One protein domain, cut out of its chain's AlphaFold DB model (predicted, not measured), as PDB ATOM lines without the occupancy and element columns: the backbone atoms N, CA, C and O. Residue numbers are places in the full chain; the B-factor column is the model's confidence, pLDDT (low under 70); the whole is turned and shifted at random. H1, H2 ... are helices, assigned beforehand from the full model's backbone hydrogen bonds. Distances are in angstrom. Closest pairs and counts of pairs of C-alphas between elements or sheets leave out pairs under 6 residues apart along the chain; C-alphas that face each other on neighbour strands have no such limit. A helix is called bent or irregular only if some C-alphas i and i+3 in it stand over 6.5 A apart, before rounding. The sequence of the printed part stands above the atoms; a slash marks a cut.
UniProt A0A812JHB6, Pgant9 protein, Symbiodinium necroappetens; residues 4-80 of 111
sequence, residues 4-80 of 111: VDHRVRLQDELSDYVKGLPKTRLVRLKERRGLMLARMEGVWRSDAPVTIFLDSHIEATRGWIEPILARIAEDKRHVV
ATOM      1  N   VAL A   4     -26.270 -23.716  -8.784       51.97
ATOM      2  CA  VAL A   4     -25.537 -24.814  -8.136       51.97
ATOM      3  C   VAL A   4     -24.814 -24.345  -6.860       51.97
ATOM      4  O   VAL A   4     -24.731 -25.103  -5.899       51.97
ATOM      5  N   ASP A   5     -24.380 -23.081  -6.808       60.31
ATOM      6  CA  ASP A   5     -23.615 -22.493  -5.694       60.31
ATOM      7  C   ASP A   5     -24.484 -22.280  -4.434       60.31
ATOM      8  O   ASP A   5     -24.116 -22.624  -3.312       60.31
ATOM      9  N   HIS A   6     -25.732 -21.835  -4.613       59.66
ATOM     10  CA  HIS A   6     -26.638 -21.557  -3.491       59.66
ATOM     11  C   HIS A   6     -26.987 -22.788  -2.649       59.66
ATOM     12  O   HIS A   6     -27.224 -22.654  -1.448       59.66
ATOM     13  N   ARG A   7     -27.041 -23.988  -3.247       62.84
ATOM     14  CA  ARG A   7     -27.350 -25.209  -2.488       62.84
ATOM     15  C   ARG A   7     -26.249 -25.529  -1.489       62.84
ATOM     16  O   ARG A   7     -26.586 -25.832  -0.352       62.84
ATOM     17  N   VAL A   8     -24.984 -25.423  -1.891       71.56
ATOM     18  CA  VAL A   8     -23.830 -25.716  -1.029       71.56
ATOM     19  C   VAL A   8     -23.772 -24.716   0.125       71.56
ATOM     20  O   VAL A   8     -23.809 -25.114   1.289       71.56
ATOM     21  N   ARG A   9     -23.845 -23.420  -0.196       83.25
ATOM     22  CA  ARG A   9     -23.779 -22.333   0.792       83.25
ATOM     23  C   ARG A   9     -24.908 -22.385   1.822       83.25
ATOM     24  O   ARG A   9     -24.703 -22.114   3.001       83.25
ATOM     25  N   LEU A  10     -26.116 -22.757   1.394       88.94
ATOM     26  CA  LEU A  10     -27.272 -22.872   2.284       88.94
ATOM     27  C   LEU A  10     -27.383 -24.231   2.976       88.94
ATOM     28  O   LEU A  10     -28.311 -24.369   3.768       88.94
ATOM     29  N   GLN A  11     -26.517 -25.217   2.716       89.62
ATOM     30  CA  GLN A  11     -26.461 -26.479   3.466       89.62
ATOM     31  C   GLN A  11     -25.389 -26.411   4.558       89.62
ATOM     32  O   GLN A  11     -25.660 -25.882   5.641       89.62
ATOM     33  N   ASP A  12     -24.204 -26.956   4.295       90.69
ATOM     34  CA  ASP A  12     -23.200 -27.227   5.320       90.69
ATOM     35  C   ASP A  12     -22.547 -25.934   5.804       90.69
ATOM     36  O   ASP A  12     -22.510 -25.697   7.008       90.69
ATOM     37  N   GLU A  13     -22.193 -25.025   4.890       93.25
ATOM     38  CA  GLU A  13     -21.575 -23.739   5.241       93.25
ATOM     39  C   GLU A  13     -22.453 -22.904   6.183       93.25
ATOM     40  O   GLU A  13     -21.985 -22.428   7.217       93.25
ATOM     41  N   LEU A  14     -23.748 -22.756   5.875       94.38
ATOM     42  CA  LEU A  14     -24.685 -22.063   6.762       94.38
ATOM     43  C   LEU A  14     -24.817 -22.778   8.112       94.38
ATOM     44  O   LEU A  14     -24.920 -22.125   9.149       94.38
ATOM     45  N   SER A  15     -24.836 -24.112   8.106       93.88
ATOM     46  CA  SER A  15     -24.952 -24.897   9.338       93.88
ATOM     47  C   SER A  15     -23.726 -24.705  10.230       93.88
ATOM     48  O   SER A  15     -23.879 -24.591  11.444       93.88
ATOM     49  N   ASP A  16     -22.535 -24.616   9.645       94.38
ATOM     50  CA  ASP A  16     -21.290 -24.355  10.364       94.38
ATOM     51  C   ASP A  16     -21.196 -22.912  10.852       94.38
ATOM     52  O   ASP A  16     -20.867 -22.681  12.015       94.38
ATOM     53  N   TYR A  17     -21.585 -21.946  10.019       95.56
ATOM     54  CA  TYR A  17     -21.631 -20.539  10.405       95.56
ATOM     55  C   TYR A  17     -22.580 -20.294  11.589       95.56
ATOM     56  O   TYR A  17     -22.210 -19.637  12.562       95.56
ATOM     57  N   VAL A  18     -23.789 -20.873  11.559       96.62
ATOM     58  CA  VAL A  18     -24.793 -20.693  12.622       96.62
ATOM     59  C   VAL A  18     -24.325 -21.250  13.972       96.62
ATOM     60  O   VAL A  18     -24.692 -20.682  14.998       96.62
ATOM     61  N   LYS A  19     -23.484 -22.296  14.009       95.31
ATOM     62  CA  LYS A  19     -22.926 -22.831  15.273       95.31
ATOM     63  C   LYS A  19     -22.115 -21.788  16.048       95.31
ATOM     64  O   LYS A  19     -22.039 -21.878  17.270       95.31
ATOM     65  N   GLY A  20     -21.513 -20.821  15.352       96.50
ATOM     66  CA  GLY A  20     -20.745 -19.735  15.961       96.50
ATOM     67  C   GLY A  20     -21.594 -18.564  16.464       96.50
ATOM     68  O   GLY A  20     -21.074 -17.695  17.163       96.50
ATOM     69  N   LEU A  21     -22.887 -18.511  16.124       97.06
ATOM     70  CA  LEU A  21     -23.757 -17.400  16.494       97.06
ATOM     71  C   LEU A  21     -24.455 -17.651  17.838       97.06
ATOM     72  O   LEU A  21     -25.039 -18.717  18.056       97.06
ATOM     73  N   PRO A  22     -24.490 -16.657  18.741       97.06
ATOM     74  CA  PRO A  22     -25.220 -16.792  19.989       97.06
ATOM     75  C   PRO A  22     -26.731 -16.841  19.731       97.06
ATOM     76  O   PRO A  22     -27.252 -16.160  18.847       97.06
ATOM     77  N   LYS A  23     -27.449 -17.626  20.546       94.38
ATOM     78  CA  LYS A  23     -28.927 -17.694  20.575       94.38
ATOM     79  C   LYS A  23     -29.586 -17.982  19.215       94.38
ATOM     80  O   LYS A  23     -30.761 -17.684  19.024       94.38
ATOM     81  N   THR A  24     -28.845 -18.573  18.281       96.56
ATOM     82  CA  THR A  24     -29.314 -18.856  16.924       96.56
ATOM     83  C   THR A  24     -29.394 -20.361  16.716       96.56
ATOM     84  O   THR A  24     -28.486 -21.100  17.086       96.56
ATOM     85  N   ARG A  25     -30.494 -20.839  16.126       94.94
ATOM     86  CA  ARG A  25     -30.691 -22.259  15.809       94.94
ATOM     87  C   ARG A  25     -31.226 -22.406  14.395       94.94
ATOM     88  O   ARG A  25     -32.244 -21.814  14.051       94.94
ATOM     89  N   LEU A  26     -30.578 -23.262  13.614       95.62
ATOM     90  CA  LEU A  26     -31.021 -23.626  12.275       95.62
ATOM     91  C   LEU A  26     -31.911 -24.871  12.329       95.62
ATOM     92  O   LEU A  26     -31.497 -25.919  12.821       95.62
ATOM     93  N   VAL A  27     -33.135 -24.763  11.814       95.12
ATOM     94  CA  VAL A  27     -34.084 -25.882  11.721       95.12
ATOM     95  C   VAL A  27     -34.233 -26.283  10.257       95.12
ATOM     96  O   VAL A  27     -34.583 -25.460   9.414       95.12
ATOM     97  N   ARG A  28     -33.974 -27.558   9.947       94.69
ATOM     98  CA  ARG A  28     -34.125 -28.123   8.599       94.69
ATOM     99  C   ARG A  28     -35.406 -28.936   8.505       94.69
ATOM    100  O   ARG A  28     -35.617 -29.861   9.287       94.69
ATOM    101  N   LEU A  29     -36.244 -28.610   7.528       94.88
ATOM    102  CA  LEU A  29     -37.398 -29.433   7.181       94.88
ATOM    103  C   LEU A  29     -36.960 -30.527   6.207       94.88
ATOM    104  O   LEU A  29     -36.184 -30.257   5.293       94.88
ATOM    105  N   LYS A  30     -37.471 -31.748   6.399       93.44
ATOM    106  CA  LYS A  30     -37.147 -32.903   5.539       93.44
ATOM    107  C   LYS A  30     -37.620 -32.717   4.094       93.44
ATOM    108  O   LYS A  30     -37.050 -33.299   3.182       93.44
ATOM    109  N   GLU A  31     -38.650 -31.901   3.899       94.75
ATOM    110  CA  GLU A  31     -39.266 -31.632   2.606       94.75
ATOM    111  C   GLU A  31     -39.793 -30.191   2.528       94.75
ATOM    112  O   GLU A  31     -39.912 -29.486   3.537       94.75
ATOM    113  N   ARG A  32     -40.131 -29.739   1.315       95.12
ATOM    114  CA  ARG A  32     -40.692 -28.403   1.083       95.12
ATOM    115  C   ARG A  32     -42.146 -28.351   1.555       95.12
ATOM    116  O   ARG A  32     -43.040 -28.797   0.849       95.12
ATOM    117  N   ARG A  33     -42.386 -27.716   2.705       95.75
ATOM    118  CA  ARG A  33     -43.732 -27.565   3.300       95.75
ATOM    119  C   ARG A  33     -44.365 -26.177   3.110       95.75
ATOM    120  O   ARG A  33     -45.457 -25.918   3.602       95.75
ATOM    121  N   GLY A  34     -43.699 -25.282   2.380       95.75
ATOM    122  CA  GLY A  34     -44.166 -23.908   2.156       95.75
ATOM    123  C   GLY A  34     -43.976 -22.983   3.366       95.75
ATOM    124  O   GLY A  34     -43.558 -23.412   4.441       95.75
ATOM    125  N   LEU A  35     -44.261 -21.691   3.172       95.25
ATOM    126  CA  LEU A  35     -43.964 -20.630   4.144       95.25
ATOM    127  C   LEU A  35     -44.723 -20.801   5.468       95.25
ATOM    128  O   LEU A  35     -44.130 -20.683   6.536       95.25
ATOM    129  N   MET A  36     -46.022 -21.107   5.403       96.12
ATOM    130  CA  MET A  36     -46.872 -21.194   6.596       96.12
ATOM    131  C   MET A  36     -46.433 -22.315   7.539       96.12
ATOM    132  O   MET A  36     -46.259 -22.084   8.733       96.12
ATOM    133  N   LEU A  37     -46.179 -23.517   7.013       96.88
ATOM    134  CA  LEU A  37     -45.714 -24.633   7.839       96.88
ATOM    135  C   LEU A  37     -44.281 -24.412   8.330       96.88
ATOM    136  O   LEU A  37     -43.985 -24.757   9.467       96.88
ATOM    137  N   ALA A  38     -43.412 -23.776   7.538       96.50
ATOM    138  CA  ALA A  38     -42.080 -23.398   8.012       96.50
ATOM    139  C   ALA A  38     -42.138 -22.428   9.204       96.50
ATOM    140  O   ALA A  38     -41.410 -22.614  10.178       96.50
ATOM    141  N   ARG A  39     -43.053 -21.449   9.171       97.12
ATOM    142  CA  ARG A  39     -43.319 -20.552  10.306       97.12
ATOM    143  C   ARG A  39     -43.817 -21.332  11.529       97.12
ATOM    144  O   ARG A  39     -43.278 -21.146  12.618       97.12
ATOM    145  N   MET A  40     -44.769 -22.250  11.352       97.25
ATOM    146  CA  MET A  40     -45.304 -23.061  12.456       97.25
ATOM    147  C   MET A  40     -44.266 -23.980  13.106       97.25
ATOM    148  O   MET A  40     -44.256 -24.130  14.324       97.25
ATOM    149  N   GLU A  41     -43.350 -24.545  12.323       97.12
ATOM    150  CA  GLU A  41     -42.245 -25.354  12.849       97.12
ATOM    151  C   GLU A  41     -41.313 -24.529  13.756       97.12
ATOM    152  O   GLU A  41     -40.786 -25.052  14.741       97.12
ATOM    153  N   GLY A  42     -41.135 -23.238  13.459       96.00
ATOM    154  CA  GLY A  42     -40.457 -22.296  14.349       96.00
ATOM    155  C   GLY A  42     -41.224 -22.081  15.656       96.00
ATOM    156  O   GLY A  42     -40.644 -22.231  16.729       96.00
ATOM    157  N   VAL A  43     -42.534 -21.814  15.563       96.69
ATOM    158  CA  VAL A  43     -43.422 -21.597  16.725       96.69
ATOM    159  C   VAL A  43     -43.396 -22.786  17.678       96.69
ATOM    160  O   VAL A  43     -43.155 -22.607  18.865       96.69
ATOM    161  N   TRP A  44     -43.587 -24.008  17.177       96.38
ATOM    162  CA  TRP A  44     -43.659 -25.206  18.024       96.38
ATOM    163  C   TRP A  44     -42.360 -25.534  18.761       96.38
ATOM    164  O   TRP A  44     -42.382 -26.285  19.730       96.38
ATOM    165  N   ARG A  45     -41.220 -25.003  18.304       95.88
ATOM    166  CA  ARG A  45     -39.917 -25.182  18.960       95.88
ATOM    167  C   ARG A  45     -39.497 -23.979  19.801       95.88
ATOM    168  O   ARG A  45     -38.392 -24.015  20.351       95.88
ATOM    169  N   SER A  46     -40.294 -22.916  19.810       95.50
ATOM    170  CA  SER A  46     -40.067 -21.725  20.618       95.50
ATOM    171  C   SER A  46     -40.704 -21.923  21.989       95.50
ATOM    172  O   SER A  46     -41.857 -22.331  22.090       95.50
ATOM    173  N   ASP A  47     -39.956 -21.617  23.039       95.38
ATOM    174  CA  ASP A  47     -40.425 -21.521  24.423       95.38
ATOM    175  C   ASP A  47     -40.682 -20.062  24.844       95.38
ATOM    176  O   ASP A  47     -41.138 -19.794  25.958       95.38
ATOM    177  N   ALA A  48     -40.402 -19.105  23.953       95.62
ATOM    178  CA  ALA A  48     -40.534 -17.688  24.232       95.62
ATOM    179  C   ALA A  48     -42.011 -17.269  24.377       95.62
ATOM    180  O   ALA A  48     -42.870 -17.734  23.624       95.62
ATOM    181  N   PRO A  49     -42.320 -16.313  25.275       95.38
ATOM    182  CA  PRO A  49     -43.687 -15.836  25.493       95.38
ATOM    183  C   PRO A  49     -44.257 -15.041  24.309       95.38
ATOM    184  O   PRO A  49     -45.469 -14.864  24.217       95.38
ATOM    185  N   VAL A  50     -43.394 -14.545  23.418       96.81
ATOM    186  CA  VAL A  50     -43.758 -13.803  22.207       96.81
ATOM    187  C   VAL A  50     -42.950 -14.363  21.041       96.81
ATOM    188  O   VAL A  50     -41.736 -14.523  21.150       96.81
ATOM    189  N   THR A  51     -43.617 -14.642  19.920       96.69
ATOM    190  CA  THR A  51     -42.959 -15.034  18.665       96.69
ATOM    191  C   THR A  51     -43.040 -13.890  17.666       96.69
ATOM    192  O   THR A  51     -44.120 -13.356  17.423       96.69
ATOM    193  N   ILE A  52     -41.902 -13.532  17.070       96.50
ATOM    194  CA  ILE A  52     -41.806 -12.509  16.027       96.50
ATOM    195  C   ILE A  52     -41.349 -13.194  14.741       96.50
ATOM    196  O   ILE A  52     -40.357 -13.923  14.739       96.50
ATOM    197  N   PHE A  53     -42.073 -12.959  13.650       96.50
ATOM    198  CA  PHE A  53     -41.703 -13.449  12.327       96.50
ATOM    199  C   PHE A  53     -41.019 -12.335  11.544       96.50
ATOM    200  O   PHE A  53     -41.557 -11.236  11.438       96.50
ATOM    201  N   LEU A  54     -39.856 -12.646  10.984       95.94
ATOM    202  CA  LEU A  54     -39.094 -11.766  10.108       95.94
ATOM    203  C   LEU A  54     -38.826 -12.510   8.804       95.94
ATOM    204  O   LEU A  54     -38.563 -13.717   8.816       95.94
ATOM    205  N   ASP A  55     -38.896 -11.793   7.690       94.56
ATOM    206  CA  ASP A  55     -38.475 -12.342   6.409       94.56
ATOM    207  C   ASP A  55     -36.941 -12.369   6.332       94.56
ATOM    208  O   ASP A  55     -36.242 -11.642   7.035       94.56
ATOM    209  N   SER A  56     -36.388 -13.232   5.479       94.06
ATOM    210  CA  SER A  56     -34.936 -13.462   5.388       94.06
ATOM    211  C   SER A  56     -34.133 -12.304   4.780       94.06
ATOM    212  O   SER A  56     -32.922 -12.419   4.634       94.06
ATOM    213  N   HIS A  57     -34.807 -11.237   4.360       93.50
ATOM    214  CA  HIS A  57     -34.269 -10.136   3.563       93.50
ATOM    215  C   HIS A  57     -34.784  -8.795   4.100       93.50
ATOM    216  O   HIS A  57     -35.375  -7.999   3.377       93.50
ATOM    217  N   ILE A  58     -34.604  -8.582   5.402       94.62
ATOM    218  CA  ILE A  58     -35.008  -7.361   6.102       94.62
ATOM    219  C   ILE A  58     -33.836  -6.807   6.907       94.62
ATOM    220  O   ILE A  58     -32.950  -7.556   7.320       94.62
ATOM    221  N   GLU A  59     -33.877  -5.509   7.190       94.62
ATOM    222  CA  GLU A  59     -32.967  -4.846   8.121       94.62
ATOM    223  C   GLU A  59     -33.771  -4.219   9.258       94.62
ATOM    224  O   GLU A  59     -34.710  -3.453   9.034       94.62
ATOM    225  N   ALA A  60     -33.433  -4.576  10.494       94.25
ATOM    226  CA  ALA A  60     -34.133  -4.074  11.662       94.25
ATOM    227  C   ALA A  60     -33.585  -2.699  12.069       94.25
ATOM    228  O   ALA A  60     -32.384  -2.538  12.296       94.25
ATOM    229  N   THR A  61     -34.465  -1.707  12.195       93.38
ATOM    230  CA  THR A  61     -34.084  -0.354  12.610       93.38
ATOM    231  C   THR A  61     -33.810  -0.285  14.112       93.38
ATOM    232  O   THR A  61     -34.205  -1.146  14.899       93.38
ATOM    233  N   ARG A  62     -33.104   0.759  14.553       95.31
ATOM    234  CA  ARG A  62     -32.835   0.957  15.981       95.31
ATOM    235  C   ARG A  62     -34.146   1.142  16.753       95.31
ATOM    236  O   ARG A  62     -34.944   2.003  16.400       95.31
ATOM    237  N   GLY A  63     -34.318   0.391  17.840       95.50
ATOM    238  CA  GLY A  63     -35.484   0.518  18.721       95.50
ATOM    239  C   GLY A  63     -36.774  -0.086  18.155       95.50
ATOM    240  O   GLY A  63     -37.866   0.303  18.559       95.50
ATOM    241  N   TRP A  64     -36.671  -0.980  17.165       95.19
ATOM    242  CA  TRP A  64     -37.837  -1.542  16.479       95.19
ATOM    243  C   TRP A  64     -38.689  -2.469  17.361       95.19
ATOM    244  O   TRP A  64     -39.883  -2.616  17.104       95.19
ATOM    245  N   ILE A  65     -38.103  -3.111  18.378       96.56
ATOM    246  CA  ILE A  65     -38.737  -4.224  19.102       96.56
ATOM    247  C   ILE A  65     -39.469  -3.772  20.370       96.56
ATOM    248  O   ILE A  65     -40.537  -4.289  20.690       96.56
ATOM    249  N   GLU A  66     -38.934  -2.785  21.079       97.50
ATOM    250  CA  GLU A  66     -39.475  -2.232  22.318       97.50
ATOM    251  C   GLU A  66     -40.930  -1.745  22.181       97.50
ATOM    252  O   GLU A  66     -41.753  -2.171  22.994       97.50
ATOM    253  N   PRO A  67     -41.315  -0.939  21.166       96.44
ATOM    254  CA  PRO A  67     -42.706  -0.506  21.011       96.44
ATOM    255  C   PRO A  67     -43.653  -1.668  20.675       96.44
ATOM    256  O   PRO A  67     -44.812  -1.663  21.093       96.44
ATOM    257  N   ILE A  68     -43.166  -2.689  19.961       96.44
ATOM    258  CA  ILE A  68     -43.948  -3.887  19.627       96.44
ATOM    259  C   ILE A  68     -44.243  -4.679  20.903       96.44
ATOM    260  O   ILE A  68     -45.397  -5.006  21.186       96.44
ATOM    261  N   LEU A  69     -43.205  -4.963  21.695       97.50
ATOM    262  CA  LEU A  69     -43.344  -5.713  22.941       97.50
ATOM    263  C   LEU A  69     -44.156  -4.944  23.984       97.50
ATOM    264  O   LEU A  69     -44.952  -5.563  24.684       97.50
ATOM    265  N   ALA A  70     -44.015  -3.616  24.056       97.94
ATOM    266  CA  ALA A  70     -44.824  -2.776  24.936       97.94
ATOM    267  C   ALA A  70     -46.322  -2.937  24.637       97.94
ATOM    268  O   ALA A  70     -47.108  -3.192  25.547       97.94
ATOM    269  N   ARG A  71     -46.715  -2.908  23.356       97.69
ATOM    270  CA  ARG A  71     -48.122  -3.079  22.973       97.69
ATOM    271  C   ARG A  71     -48.666  -4.474  23.301       97.69
ATOM    272  O   ARG A  71     -49.826  -4.606  23.682       97.69
ATOM    273  N   ILE A  72     -47.842  -5.515  23.182       98.06
ATOM    274  CA  ILE A  72     -48.220  -6.888  23.571       98.06
ATOM    275  C   ILE A  72     -48.297  -7.031  25.100       98.06
ATOM    276  O   ILE A  72     -49.135  -7.773  25.610       98.06
ATOM    277  N   ALA A  73     -47.449  -6.320  25.847       97.69
ATOM    278  CA  ALA A  73     -47.465  -6.341  27.307       97.69
ATOM    279  C   ALA A  73     -48.745  -5.720  27.895       97.69
ATOM    280  O   ALA A  73     -49.201  -6.174  28.943       97.69
ATOM    281  N   GLU A  74     -49.341  -4.735  27.216       98.19
ATOM    282  CA  GLU A  74     -50.621  -4.122  27.610       98.19
ATOM    283  C   GLU A  74     -51.807  -5.101  27.525       98.19
ATOM    284  O   GLU A  74     -52.634  -5.150  28.433       98.19
ATOM    285  N   ASP A  75     -51.888  -5.904  26.458       97.62
ATOM    286  CA  ASP A  75     -52.832  -7.025  26.344       97.62
ATOM    287  C   ASP A  75     -52.208  -8.131  25.483       97.62
ATOM    288  O   ASP A  75     -51.895  -7.932  24.306       97.62
ATOM    289  N   LYS A  76     -52.092  -9.334  26.055       96.06
ATOM    290  CA  LYS A  76     -51.508 -10.512  25.394       96.06
ATOM    291  C   LYS A  76     -52.309 -10.999  24.182       96.06
ATOM    292  O   LYS A  76     -51.836 -11.862  23.450       96.06
ATOM    293  N   ARG A  77     -53.524 -10.484  23.973       96.69
ATOM    294  CA  ARG A  77     -54.354 -10.749  22.789       96.69
ATOM    295  C   ARG A  77     -53.986  -9.862  21.597       96.69
ATOM    296  O   ARG A  77     -54.495 -10.096  20.503       96.69
ATOM    297  N   HIS A  78     -53.128  -8.856  21.775       97.06
ATOM    298  CA  HIS A  78     -52.676  -8.020  20.669       97.06
ATOM    299  C   HIS A  78     -51.766  -8.792  19.710       97.06
ATOM    300  O   HIS A  78     -50.744  -9.353  20.101       97.06
ATOM    301  N   VAL A  79     -52.104  -8.729  18.421       95.94
ATOM    302  CA  VAL A  79     -51.210  -9.083  17.316       95.94
ATOM    303  C   VAL A  79     -50.723  -7.780  16.702       95.94
ATOM    304  O   VAL A  79     -51.526  -6.970  16.241       95.94
ATOM    305  N   VAL A  80     -49.413  -7.555  16.739       95.31
ATOM    306  CA  VAL A  80     -48.805  -6.274  16.368       95.31
ATOM    307  C   VAL A  80     -47.970  -6.454  15.111       95.31
ATOM    308  O   VAL A  80     -47.165  -7.378  15.019       95.31
TER     309      VAL A  80
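This is residues 4 to 80 of the 111 residues of the protein "Pgant9 protein" of Symbiodinium necroappetens (UniProt A0A812JHB6). Three separate helices are strung along one loose, winding chain, with H1 at one end of the long axis, H3 at the other end, and H2 between them along that axis but off to one side. No helix packs on another; H1 and H2 run nearly the same way across a wide gap, and two long links swing between the helices, with residues 4 to 10 of H1, 19 to 24 and 55 to 64 standing free. The printed part has 77 residues, with three named helices in the order H1, H2, H3 and no named strand; the class is all helix, though the named helices hold 36 of the 77 residues, under half. The whole is loose, with a radius of gyration of the C-alphas of 15.4 A, and elongated, spanning 47 by 28 by 20 A.

The longest helix by residues is H1, residues 4 to 19, which has a kink of 30 degrees near residue 12. It is irregular, but only just: C-alphas 9 and 12 are 6.7 A apart. H2, residues 34 to 44, is apart from H1, with no C-alpha of the one within 8 A of the other. The N-to-C directions of H1 and H2 each have a z component of 0.99. H3, residues 66 to 74, is apart from H1 and also from H2; its direction has an x component of -0.79. The centres of H1 and H2 have y values of -23.614 and -22.894, while that of H3 is -3.949. In H2 and H3 every O i to N i+4 pair is within hydrogen-bond range; in H1 8 of 12 are.

H1 is 23.6 A from first to last C-alpha, beginning at C-alpha 4 at (-25.537, -24.814, -8.136) and ending at C-alpha 19. H2 is 15.9 A long, from C-alpha 34 at (-44.166, -23.908, 2.156) to C-alpha 44. H3 is 12.5 A long, from C-alpha 66 to C-alpha 74 at (-50.621, -4.122, 27.610).

The two C-alphas farthest apart are those of Val 4 and Glu 74, at 48.3 A, and the C-alphas of Val 4 and Val 80 are 38.5 A apart. The printed part has no cut. Both links are long: residues 20 to 33 join H1 to H2, and residues 45 to 65 join H2 to H3. Without the stretches that stand free, the body has 54 residues and spans 42 by 24 by 17 A. The mean pLDDT of the printed part is 93.2, and residues 4 to 7 are under 70.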